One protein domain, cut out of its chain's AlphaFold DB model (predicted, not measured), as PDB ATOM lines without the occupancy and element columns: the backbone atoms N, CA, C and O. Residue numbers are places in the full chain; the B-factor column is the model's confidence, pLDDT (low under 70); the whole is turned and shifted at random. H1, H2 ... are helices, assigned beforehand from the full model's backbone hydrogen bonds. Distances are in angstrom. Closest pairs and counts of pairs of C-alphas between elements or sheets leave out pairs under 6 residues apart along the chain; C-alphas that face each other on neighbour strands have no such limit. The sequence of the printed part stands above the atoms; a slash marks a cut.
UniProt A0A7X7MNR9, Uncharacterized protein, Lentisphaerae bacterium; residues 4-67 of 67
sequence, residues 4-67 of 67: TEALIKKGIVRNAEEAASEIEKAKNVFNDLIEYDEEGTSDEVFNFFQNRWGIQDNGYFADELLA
ATOM      1  N   THR A   4     187.043 120.991 158.601       80.88
ATOM      2  CA  THR A   4     186.120 121.242 157.486       80.88
ATOM      3  C   THR A   4     184.694 121.529 157.962       80.88
ATOM      4  O   THR A   4     184.075 122.500 157.524       80.88
ATOM      5  N   GLU A   5     184.171 120.741 158.906       80.31
ATOM      6  CA  GLU A   5     182.841 120.972 159.486       80.31
ATOM      7  C   GLU A   5     182.775 122.289 160.269       80.31
ATOM      8  O   GLU A   5     181.776 123.011 160.188       80.31
ATOM      9  N   ALA A   6     183.834 122.626 161.009       78.38
ATOM     10  CA  ALA A   6     183.916 123.866 161.774       78.38
ATOM     11  C   ALA A   6     183.930 125.105 160.862       78.38
ATOM     12  O   ALA A   6     183.206 126.069 161.132       78.38
ATOM     13  N   LEU A   7     184.690 125.063 159.763       79.94
ATOM     14  CA  LEU A   7     184.775 126.145 158.776       79.94
ATOM     15  C   LEU A   7     183.434 126.378 158.069       79.94
ATOM     16  O   LEU A   7     182.995 127.525 157.947       79.94
ATOM     17  N   ILE A   8     182.754 125.301 157.660       84.06
ATOM     18  CA  ILE A   8     181.430 125.386 157.023       84.06
ATOM     19  C   ILE A   8     180.397 125.929 158.016       84.06
ATOM     20  O   ILE A   8     179.643 126.849 157.700       84.06
ATOM     21  N   LYS A   9     180.382 125.418 159.254       82.44
ATOM     22  CA  LYS A   9     179.435 125.852 160.295       82.44
ATOM     23  C   LYS A   9     179.623 127.317 160.696       82.44
ATOM     24  O   LYS A   9     178.647 127.981 161.041       82.44
ATOM     25  N   LYS A  10     180.857 127.825 160.655       79.81
ATOM     26  CA  LYS A  10     181.176 129.242 160.895       79.81
ATOM     27  C   LYS A  10     180.920 130.137 159.678       79.81
ATOM     28  O   LYS A  10     181.033 131.351 159.805       79.81
ATOM     29  N   GLY A  11     180.562 129.565 158.527       82.06
ATOM     30  CA  GLY A  11     180.309 130.308 157.293       82.06
ATOM     31  C   GLY A  11     181.571 130.891 156.652       82.06
ATOM     32  O   GLY A  11     181.463 131.800 155.834       82.06
ATOM     33  N   ILE A  12     182.755 130.390 157.024       80.94
ATOM     34  CA  ILE A  12     184.039 130.808 156.437       80.94
ATOM     35  C   ILE A  12     184.167 130.254 155.017       80.94
ATOM     36  O   ILE A  12     184.672 130.933 154.128       80.94
ATOM     37  N   VAL A  13     183.663 129.039 154.805       85.06
ATOM     38  CA  VAL A  13     183.623 128.352 153.510       85.06
ATOM     39  C   VAL A  13     182.240 127.755 153.278       85.06
ATOM     40  O   VAL A  13     181.488 127.511 154.226       85.06
ATOM     41  N   ARG A  14     181.883 127.523 152.015       86.69
ATOM     42  CA  ARG A  14     180.534 127.054 151.643       86.69
ATOM     43  C   ARG A  14     180.414 125.540 151.552       86.69
ATOM     44  O   ARG A  14     179.312 125.007 151.662       86.69
ATOM     45  N   ASN A  15     181.521 124.853 151.297       87.25
ATOM     46  CA  ASN A  15     181.562 123.419 151.037       87.25
ATOM     47  C   ASN A  15     182.927 122.831 151.432       87.25
ATOM     48  O   ASN A  15     183.844 123.552 151.829       87.25
ATOM     49  N   ALA A  16     183.042 121.507 151.336       85.44
ATOM     50  CA  ALA A  16     184.243 120.783 151.732       85.44
ATOM     51  C   ALA A  16     185.450 121.029 150.806       85.44
ATOM     52  O   ALA A  16     186.577 120.975 151.283       85.44
ATOM     53  N   GLU A  17     185.241 121.330 149.520       89.00
ATOM     54  CA  GLU A  17     186.338 121.656 148.593       89.00
ATOM     55  C   GLU A  17     186.971 123.011 148.927       89.00
ATOM     56  O   GLU A  17     188.193 123.127 149.007       89.00
ATOM     57  N   GLU A  18     186.147 124.028 149.196       86.38
ATOM     58  CA  GLU A  18     186.617 125.333 149.672       86.38
ATOM     59  C   GLU A  18     187.333 125.199 151.021       86.38
ATOM     60  O   GLU A  18     188.380 125.813 151.224       86.38
ATOM     61  N   ALA A  19     186.815 124.356 151.921       84.44
ATOM     62  CA  ALA A  19     187.477 124.053 153.184       84.44
ATOM     63  C   ALA A  19     188.860 123.427 152.967       84.44
ATOM     64  O   ALA A  19     189.832 123.901 153.541       84.44
ATOM     65  N   ALA A  20     188.964 122.409 152.108       83.81
ATOM     66  CA  ALA A  20     190.230 121.746 151.810       83.81
ATOM     67  C   ALA A  20     191.265 122.724 151.233       83.81
ATOM     68  O   ALA A  20     192.412 122.718 151.671       83.81
ATOM     69  N   SER A  21     190.857 123.613 150.320       85.56
ATOM     70  CA  SER A  21     191.755 124.631 149.759       85.56
ATOM     71  C   SER A  21     192.245 125.629 150.813       85.56
ATOM     72  O   SER A  21     193.421 125.992 150.821       85.56
ATOM     73  N   GLU A  22     191.375 126.069 151.724       82.38
ATOM     74  CA  GLU A  22     191.775 126.970 152.809       82.38
ATOM     75  C   GLU A  22     192.681 126.277 153.837       82.38
ATOM     76  O   GLU A  22     193.642 126.888 154.302       82.38
ATOM     77  N   ILE A  23     192.432 124.998 154.135       82.00
ATOM     78  CA  ILE A  23     193.279 124.169 155.006       82.00
ATOM     79  C   ILE A  23     194.648 123.916 154.359       82.00
ATOM     80  O   ILE A  23     195.668 123.957 155.037       82.00
ATOM     81  N   GLU A  24     194.719 123.696 153.050       83.94
ATOM     82  CA  GLU A  24     195.999 123.499 152.360       83.94
ATOM     83  C   GLU A  24     196.852 124.778 152.374       83.94
ATOM     84  O   GLU A  24     198.039 124.743 152.702       83.94
ATOM     85  N   LYS A  25     196.238 125.943 152.117       81.44
ATOM     86  CA  LYS A  25     196.921 127.242 152.257       81.44
ATOM     87  C   LYS A  25     197.385 127.478 153.692       81.44
ATOM     88  O   LYS A  25     198.483 127.988 153.896       81.44
ATOM     89  N   ALA A  26     196.557 127.109 154.670       77.25
ATOM     90  CA  ALA A  26     196.894 127.166 156.085       77.25
ATOM     91  C   ALA A  26     198.139 126.347 156.409       77.25
ATOM     92  O   ALA A  26     199.054 126.874 157.031       77.25
ATOM     93  N   LYS A  27     198.171 125.086 155.957       78.62
ATOM     94  CA  LYS A  27     199.285 124.159 156.175       78.62
ATOM     95  C   LYS A  27     200.593 124.714 155.634       78.62
ATOM     96  O   LYS A  27     201.587 124.680 156.345       78.62
ATOM     97  N   ASN A  28     200.591 125.278 154.427       78.94
ATOM     98  CA  ASN A  28     201.804 125.870 153.856       78.94
ATOM     99  C   ASN A  28     202.316 127.045 154.698       78.94
ATOM    100  O   ASN A  28     203.479 127.058 155.076       78.94
ATOM    101  N   VAL A  29     201.438 127.985 155.069       77.81
ATOM    102  CA  VAL A  29     201.838 129.130 155.909       77.81
ATOM    103  C   VAL A  29     202.279 128.671 157.301       77.81
ATOM    104  O   VAL A  29     203.202 129.238 157.869       77.81
ATOM    105  N   PHE A  30     201.629 127.654 157.865       76.69
ATOM    106  CA  PHE A  30     201.976 127.095 159.167       76.69
ATOM    107  C   PHE A  30     203.344 126.409 159.149       76.69
ATOM    108  O   PHE A  30     204.149 126.663 160.037       76.69
ATOM    109  N   ASN A  31     203.627 125.603 158.125       76.25
ATOM    110  CA  ASN A  31     204.926 124.956 157.953       76.25
ATOM    111  C   ASN A  31     206.041 125.979 157.745       76.25
ATOM    112  O   ASN A  31     207.075 125.856 158.392       76.25
ATOM    113  N   ASP A  32     205.802 127.008 156.924       78.81
ATOM    114  CA  ASP A  32     206.752 128.109 156.759       78.81
ATOM    115  C   ASP A  32     207.029 128.765 158.120       78.81
ATOM    116  O   ASP A  32     208.177 128.900 158.526       78.81
ATOM    117  N   LEU A  33     205.985 129.128 158.874       74.06
ATOM    118  CA  LEU A  33     206.140 129.775 160.180       74.06
ATOM    119  C   LEU A  33     206.855 128.891 161.209       74.06
ATOM    120  O   LEU A  33     207.668 129.418 161.959       74.06
ATOM    121  N   ILE A  34     206.591 127.580 161.232       74.00
ATOM    122  CA  ILE A  34     207.313 126.630 162.091       74.00
ATOM    123  C   ILE A  34     208.784 126.524 161.693       74.00
ATOM    124  O   ILE A  34     209.640 126.446 162.568       74.00
ATOM    125  N   GLU A  35     209.097 126.514 160.396       71.06
ATOM    126  CA  GLU A  35     210.482 126.436 159.922       71.06
ATOM    127  C   GLU A  35     211.310 127.650 160.377       71.06
ATOM    128  O   GLU A  35     212.495 127.509 160.678       71.06
ATOM    129  N   TYR A  36     210.683 128.825 160.479       68.00
ATOM    130  CA  TYR A  36     211.323 130.049 160.975       68.00
ATOM    131  C   TYR A  36     211.264 130.221 162.501       68.00
ATOM    132  O   TYR A  36     211.899 131.133 163.032       68.00
ATOM    133  N   ASP A  37     210.529 129.368 163.211       67.81
ATOM    134  CA  ASP A  37     210.373 129.425 164.663       67.81
ATOM    135  C   ASP A  37     211.468 128.600 165.364       67.81
ATOM    136  O   ASP A  37     211.219 127.548 165.955       67.81
ATOM    137  N   GLU A  38     212.719 129.077 165.289       59.16
ATOM    138  CA  GLU A  38     213.897 128.431 165.906       59.16
ATOM    139  C   GLU A  38     213.809 128.330 167.448       59.16
ATOM    140  O   GLU A  38     214.525 127.529 168.055       59.16
ATOM    141  N   GLU A  39     212.935 129.115 168.094       62.94
ATOM    142  CA  GLU A  39     212.772 129.177 169.556       62.94
ATOM    143  C   GLU A  39     211.573 128.372 170.095       62.94
ATOM    144  O   GLU A  39     211.403 128.267 171.312       62.94
ATOM    145  N   GLY A  40     210.770 127.742 169.228       55.62
ATOM    146  CA  GLY A  40     209.612 126.945 169.652       55.62
ATOM    147  C   GLY A  40     208.462 127.792 170.212       55.62
ATOM    148  O   GLY A  40     207.739 127.353 171.108       55.62
ATOM    149  N   THR A  41     208.269 128.993 169.675       57.72
ATOM    150  CA  THR A  41     207.143 129.912 169.921       57.72
ATOM    151  C   THR A  41     205.847 129.447 169.242       57.72
ATOM    152  O   THR A  41     205.038 130.234 168.738       57.72
ATOM    153  N   SER A  42     205.601 128.138 169.259       63.72
ATOM    154  CA  SER A  42     204.504 127.516 168.526       63.72
ATOM    155  C   SER A  42     203.144 128.056 168.984       63.72
ATOM    156  O   SER A  42     202.227 128.177 168.176       63.72
ATOM    157  N   ASP A  43     203.023 128.484 170.245       67.56
ATOM    158  CA  ASP A  43     201.803 129.074 170.807       67.56
ATOM    159  C   ASP A  43     201.345 130.353 170.083       67.56
ATOM    160  O   ASP A  43     200.140 130.569 169.928       67.56
ATOM    161  N   GLU A  44     202.255 131.211 169.610       70.44
ATOM    162  CA  GLU A  44     201.872 132.428 168.875       70.44
ATOM    163  C   GLU A  44     201.377 132.100 167.466       70.44
ATOM    164  O   GLU A  44     200.368 132.653 167.013       70.44
ATOM    165  N   VAL A  45     202.031 131.142 166.805       69.62
ATOM    166  CA  VAL A  45     201.612 130.614 165.503       69.62
ATOM    167  C   VAL A  45     200.231 129.965 165.630       69.62
ATOM    168  O   VAL A  45     199.313 130.291 164.872       69.62
ATOM    169  N   PHE A  46     200.024 129.122 166.645       69.88
ATOM    170  CA  PHE A  46     198.725 128.507 166.918       69.88
ATOM    171  C   PHE A  46     197.644 129.550 167.219       69.88
ATOM    172  O   PHE A  46     196.560 129.489 166.635       69.88
ATOM    173  N   ASN A  47     197.933 130.548 168.058       73.56
ATOM    174  CA  ASN A  47     196.989 131.622 168.375       73.56
ATOM    175  C   ASN A  47     196.621 132.465 167.145       73.56
ATOM    176  O   ASN A  47     195.456 132.843 166.984       73.56
ATOM    177  N   PHE A  48     197.572 132.748 166.251       73.81
ATOM    178  CA  PHE A  48     197.303 133.445 164.992       73.81
ATOM    179  C   PHE A  48     196.268 132.693 164.150       73.81
ATOM    180  O   PHE A  48     195.293 133.283 163.671       73.81
ATOM    181  N   PHE A  49     196.438 131.382 164.011       72.06
ATOM    182  CA  PHE A  49     195.549 130.559 163.202       72.06
ATOM    183  C   PHE A  49     194.174 130.344 163.842       72.06
ATOM    184  O   PHE A  49     193.153 130.466 163.155       72.06
ATOM    185  N   GLN A  50     194.118 130.143 165.161       72.69
ATOM    186  CA  GLN A  50     192.852 130.105 165.899       72.69
ATOM    187  C   GLN A  50     192.060 131.408 165.731       72.69
ATOM    188  O   GLN A  50     190.850 131.371 165.493       72.69
ATOM    189  N   ASN A  51     192.736 132.561 165.770       72.94
ATOM    190  CA  ASN A  51     192.112 133.865 165.541       72.94
ATOM    191  C   ASN A  51     191.673 134.062 164.086       72.94
ATOM    192  O   ASN A  51     190.578 134.575 163.848       72.94
ATOM    193  N   ARG A  52     192.479 133.628 163.108       72.12
ATOM    194  CA  ARG A  52     192.167 133.759 161.674       72.12
ATOM    195  C   ARG A  52     190.865 133.056 161.294       72.12
ATOM    196  O   ARG A  52     190.078 133.617 160.534       72.12
ATOM    197  N   TRP A  53     190.628 131.858 161.823       70.38
ATOM    198  CA  TRP A  53     189.396 131.105 161.562       70.38
ATOM    199  C   TRP A  53     188.356 131.228 162.679       70.38
ATOM    200  O   TRP A  53     187.271 130.649 162.603       70.38
ATOM    201  N   GLY A  54     188.660 131.991 163.731       62.88
ATOM    202  CA  GLY A  54     187.813 132.123 164.913       62.88
ATOM    203  C   GLY A  54     187.461 130.774 165.545       62.88
ATOM    204  O   GLY A  54     186.388 130.644 166.143       62.88
ATOM    205  N   ILE A  55     188.294 129.749 165.348       64.56
ATOM    206  CA  ILE A  55     188.125 128.420 165.929       64.56
ATOM    207  C   ILE A  55     188.954 128.423 167.208       64.56
ATOM    208  O   ILE A  55     190.168 128.269 167.164       64.56
ATOM    209  N   GLN A  56     188.291 128.645 168.345       58.06
ATOM    210  CA  GLN A  56     188.878 128.324 169.641       58.06
ATOM    211  C   GLN A  56     188.931 126.810 169.732       58.06
ATOM    212  O   GLN A  56     187.881 126.164 169.809       58.06
ATOM    213  N   ASP A  57     190.130 126.260 169.644       55.94
ATOM    214  CA  ASP A  57     190.321 124.827 169.616       55.94
ATOM    215  C   ASP A  57     191.278 124.372 170.720       55.94
ATOM    216  O   ASP A  57     192.292 125.010 170.993       55.94
ATOM    217  N   ASN A  58     190.917 123.260 171.363       54.06
ATOM    218  CA  ASN A  58     191.656 122.656 172.473       54.06
ATOM    219  C   ASN A  58     192.719 121.631 172.000       54.06
ATOM    220  O   ASN A  58     193.145 120.817 172.816       54.06
ATOM    221  N   GLY A  59     193.113 121.610 170.717       55.31
ATOM    222  CA  GLY A  59     194.231 120.794 170.205       55.31
ATOM    223  C   GLY A  59     194.000 120.084 168.858       55.31
ATOM    224  O   GLY A  59     194.957 119.823 168.140       55.31
ATOM    225  N   TYR A  60     192.751 119.850 168.452       61.12
ATOM    226  CA  TYR A  60     192.380 119.223 167.172       61.12
ATOM    227  C   TYR A  60     192.841 119.991 165.920       61.12
ATOM    228  O   TYR A  60     193.119 119.386 164.889       61.12
ATOM    229  N   PHE A  61     192.914 121.316 165.993       65.12
ATOM    230  CA  PHE A  61     193.302 122.212 164.912       65.12
ATOM    231  C   PHE A  61     194.787 122.060 164.579       65.12
ATOM    232  O   PHE A  61     195.162 121.952 163.416       65.12
ATOM    233  N   ALA A  62     195.620 122.020 165.619       61.78
ATOM    234  CA  ALA A  62     197.048 121.771 165.500       61.78
ATOM    235  C   ALA A  62     197.315 120.356 164.974       61.78
ATOM    236  O   ALA A  62     198.093 120.190 164.038       61.78
ATOM    237  N   ASP A  63     196.616 119.358 165.521       64.62
ATOM    238  CA  ASP A  63     196.774 117.959 165.122       64.62
ATOM    239  C   ASP A  63     196.380 117.717 163.653       64.62
ATOM    240  O   ASP A  63     197.092 117.012 162.946       64.62
ATOM    241  N   GLU A  64     195.297 118.323 163.143       65.44
ATOM    242  CA  GLU A  64     194.919 118.193 161.720       65.44
ATOM    243  C   GLU A  64     195.846 118.977 160.772       65.44
ATOM    244  O   GLU A  64     195.968 118.615 159.595       65.44
ATOM    245  N   LEU A  65     196.507 120.037 161.257       65.81
ATOM    246  CA  LEU A  65     197.540 120.741 160.494       65.81
ATOM    247  C   LEU A  65     198.861 119.960 160.433       65.81
ATOM    248  O   LEU A  65     199.512 119.983 159.390       65.81
ATOM    249  N   LEU A  66     199.225 119.274 161.520       64.25
ATOM    250  CA  LEU A  66     200.459 118.490 161.657       64.25
ATOM    251  C   LEU A  66     200.361 117.061 161.087       64.25
ATOM    252  O   LEU A  66     201.399 116.456 160.820       64.25
ATOM    253  N   ALA A  67     199.149 116.519 160.923       63.25
ATOM    254  CA  ALA A  67     198.885 115.219 160.290       63.25
ATOM    255  C   ALA A  67     198.999 115.261 158.756       63.25
ATOM    256  O   ALA A  67     199.476 114.250 158.192       63.25
TER     257      ALA A  67
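This is residues 4 to 67 of the 67 residues of an uncharacterized protein of Lentisphaerae bacterium (UniProt A0A7X7MNR9). One long helix, H2, makes the length; H3 folds back along its later part as a helical hairpin, short H1 packs on its first turns, and short H4 packs across its middle. The printed part has 64 residues, with four named helices in the order H1, H2, H3, H4 along the chain and no named strand; the helices hold 46 of the 64 residues, and the class is all helix. The whole is compact, with a radius of gyration of the C-alphas of 11.8 A, and spans 37 by 20 by 18 A.

H1, residues 4 to 9, touches H2, residues 16 to 36, at a steep tilt of 63 degrees; the closest C-alphas, Thr 4 and Ala 19, are 5.3 A apart. H3, residues 42 to 53, touches H2 with a shallow tilt of 26 degrees, opposite ways, closest at C-alphas 33 and 45, 7.0 A. H4, residues 60 to 66, touches residues 23 to 30 of H2 alone, closest at C-alphas 27 and 65, 5.8 A. H1 and H4 are apart. Every helix has each O i to N i+4 pair within hydrogen-bond range.

H1 begins at C-alpha 4 (186.120, 121.242, 157.486). H2 is 30.1 A long, H3 17.0 A. H4 ends at C-alpha 66 (200.459, 118.490, 161.657).

The printed part has no cut. pLDDT is under 70 at residues 36 to 43, 45 to 46 and 54 to 67.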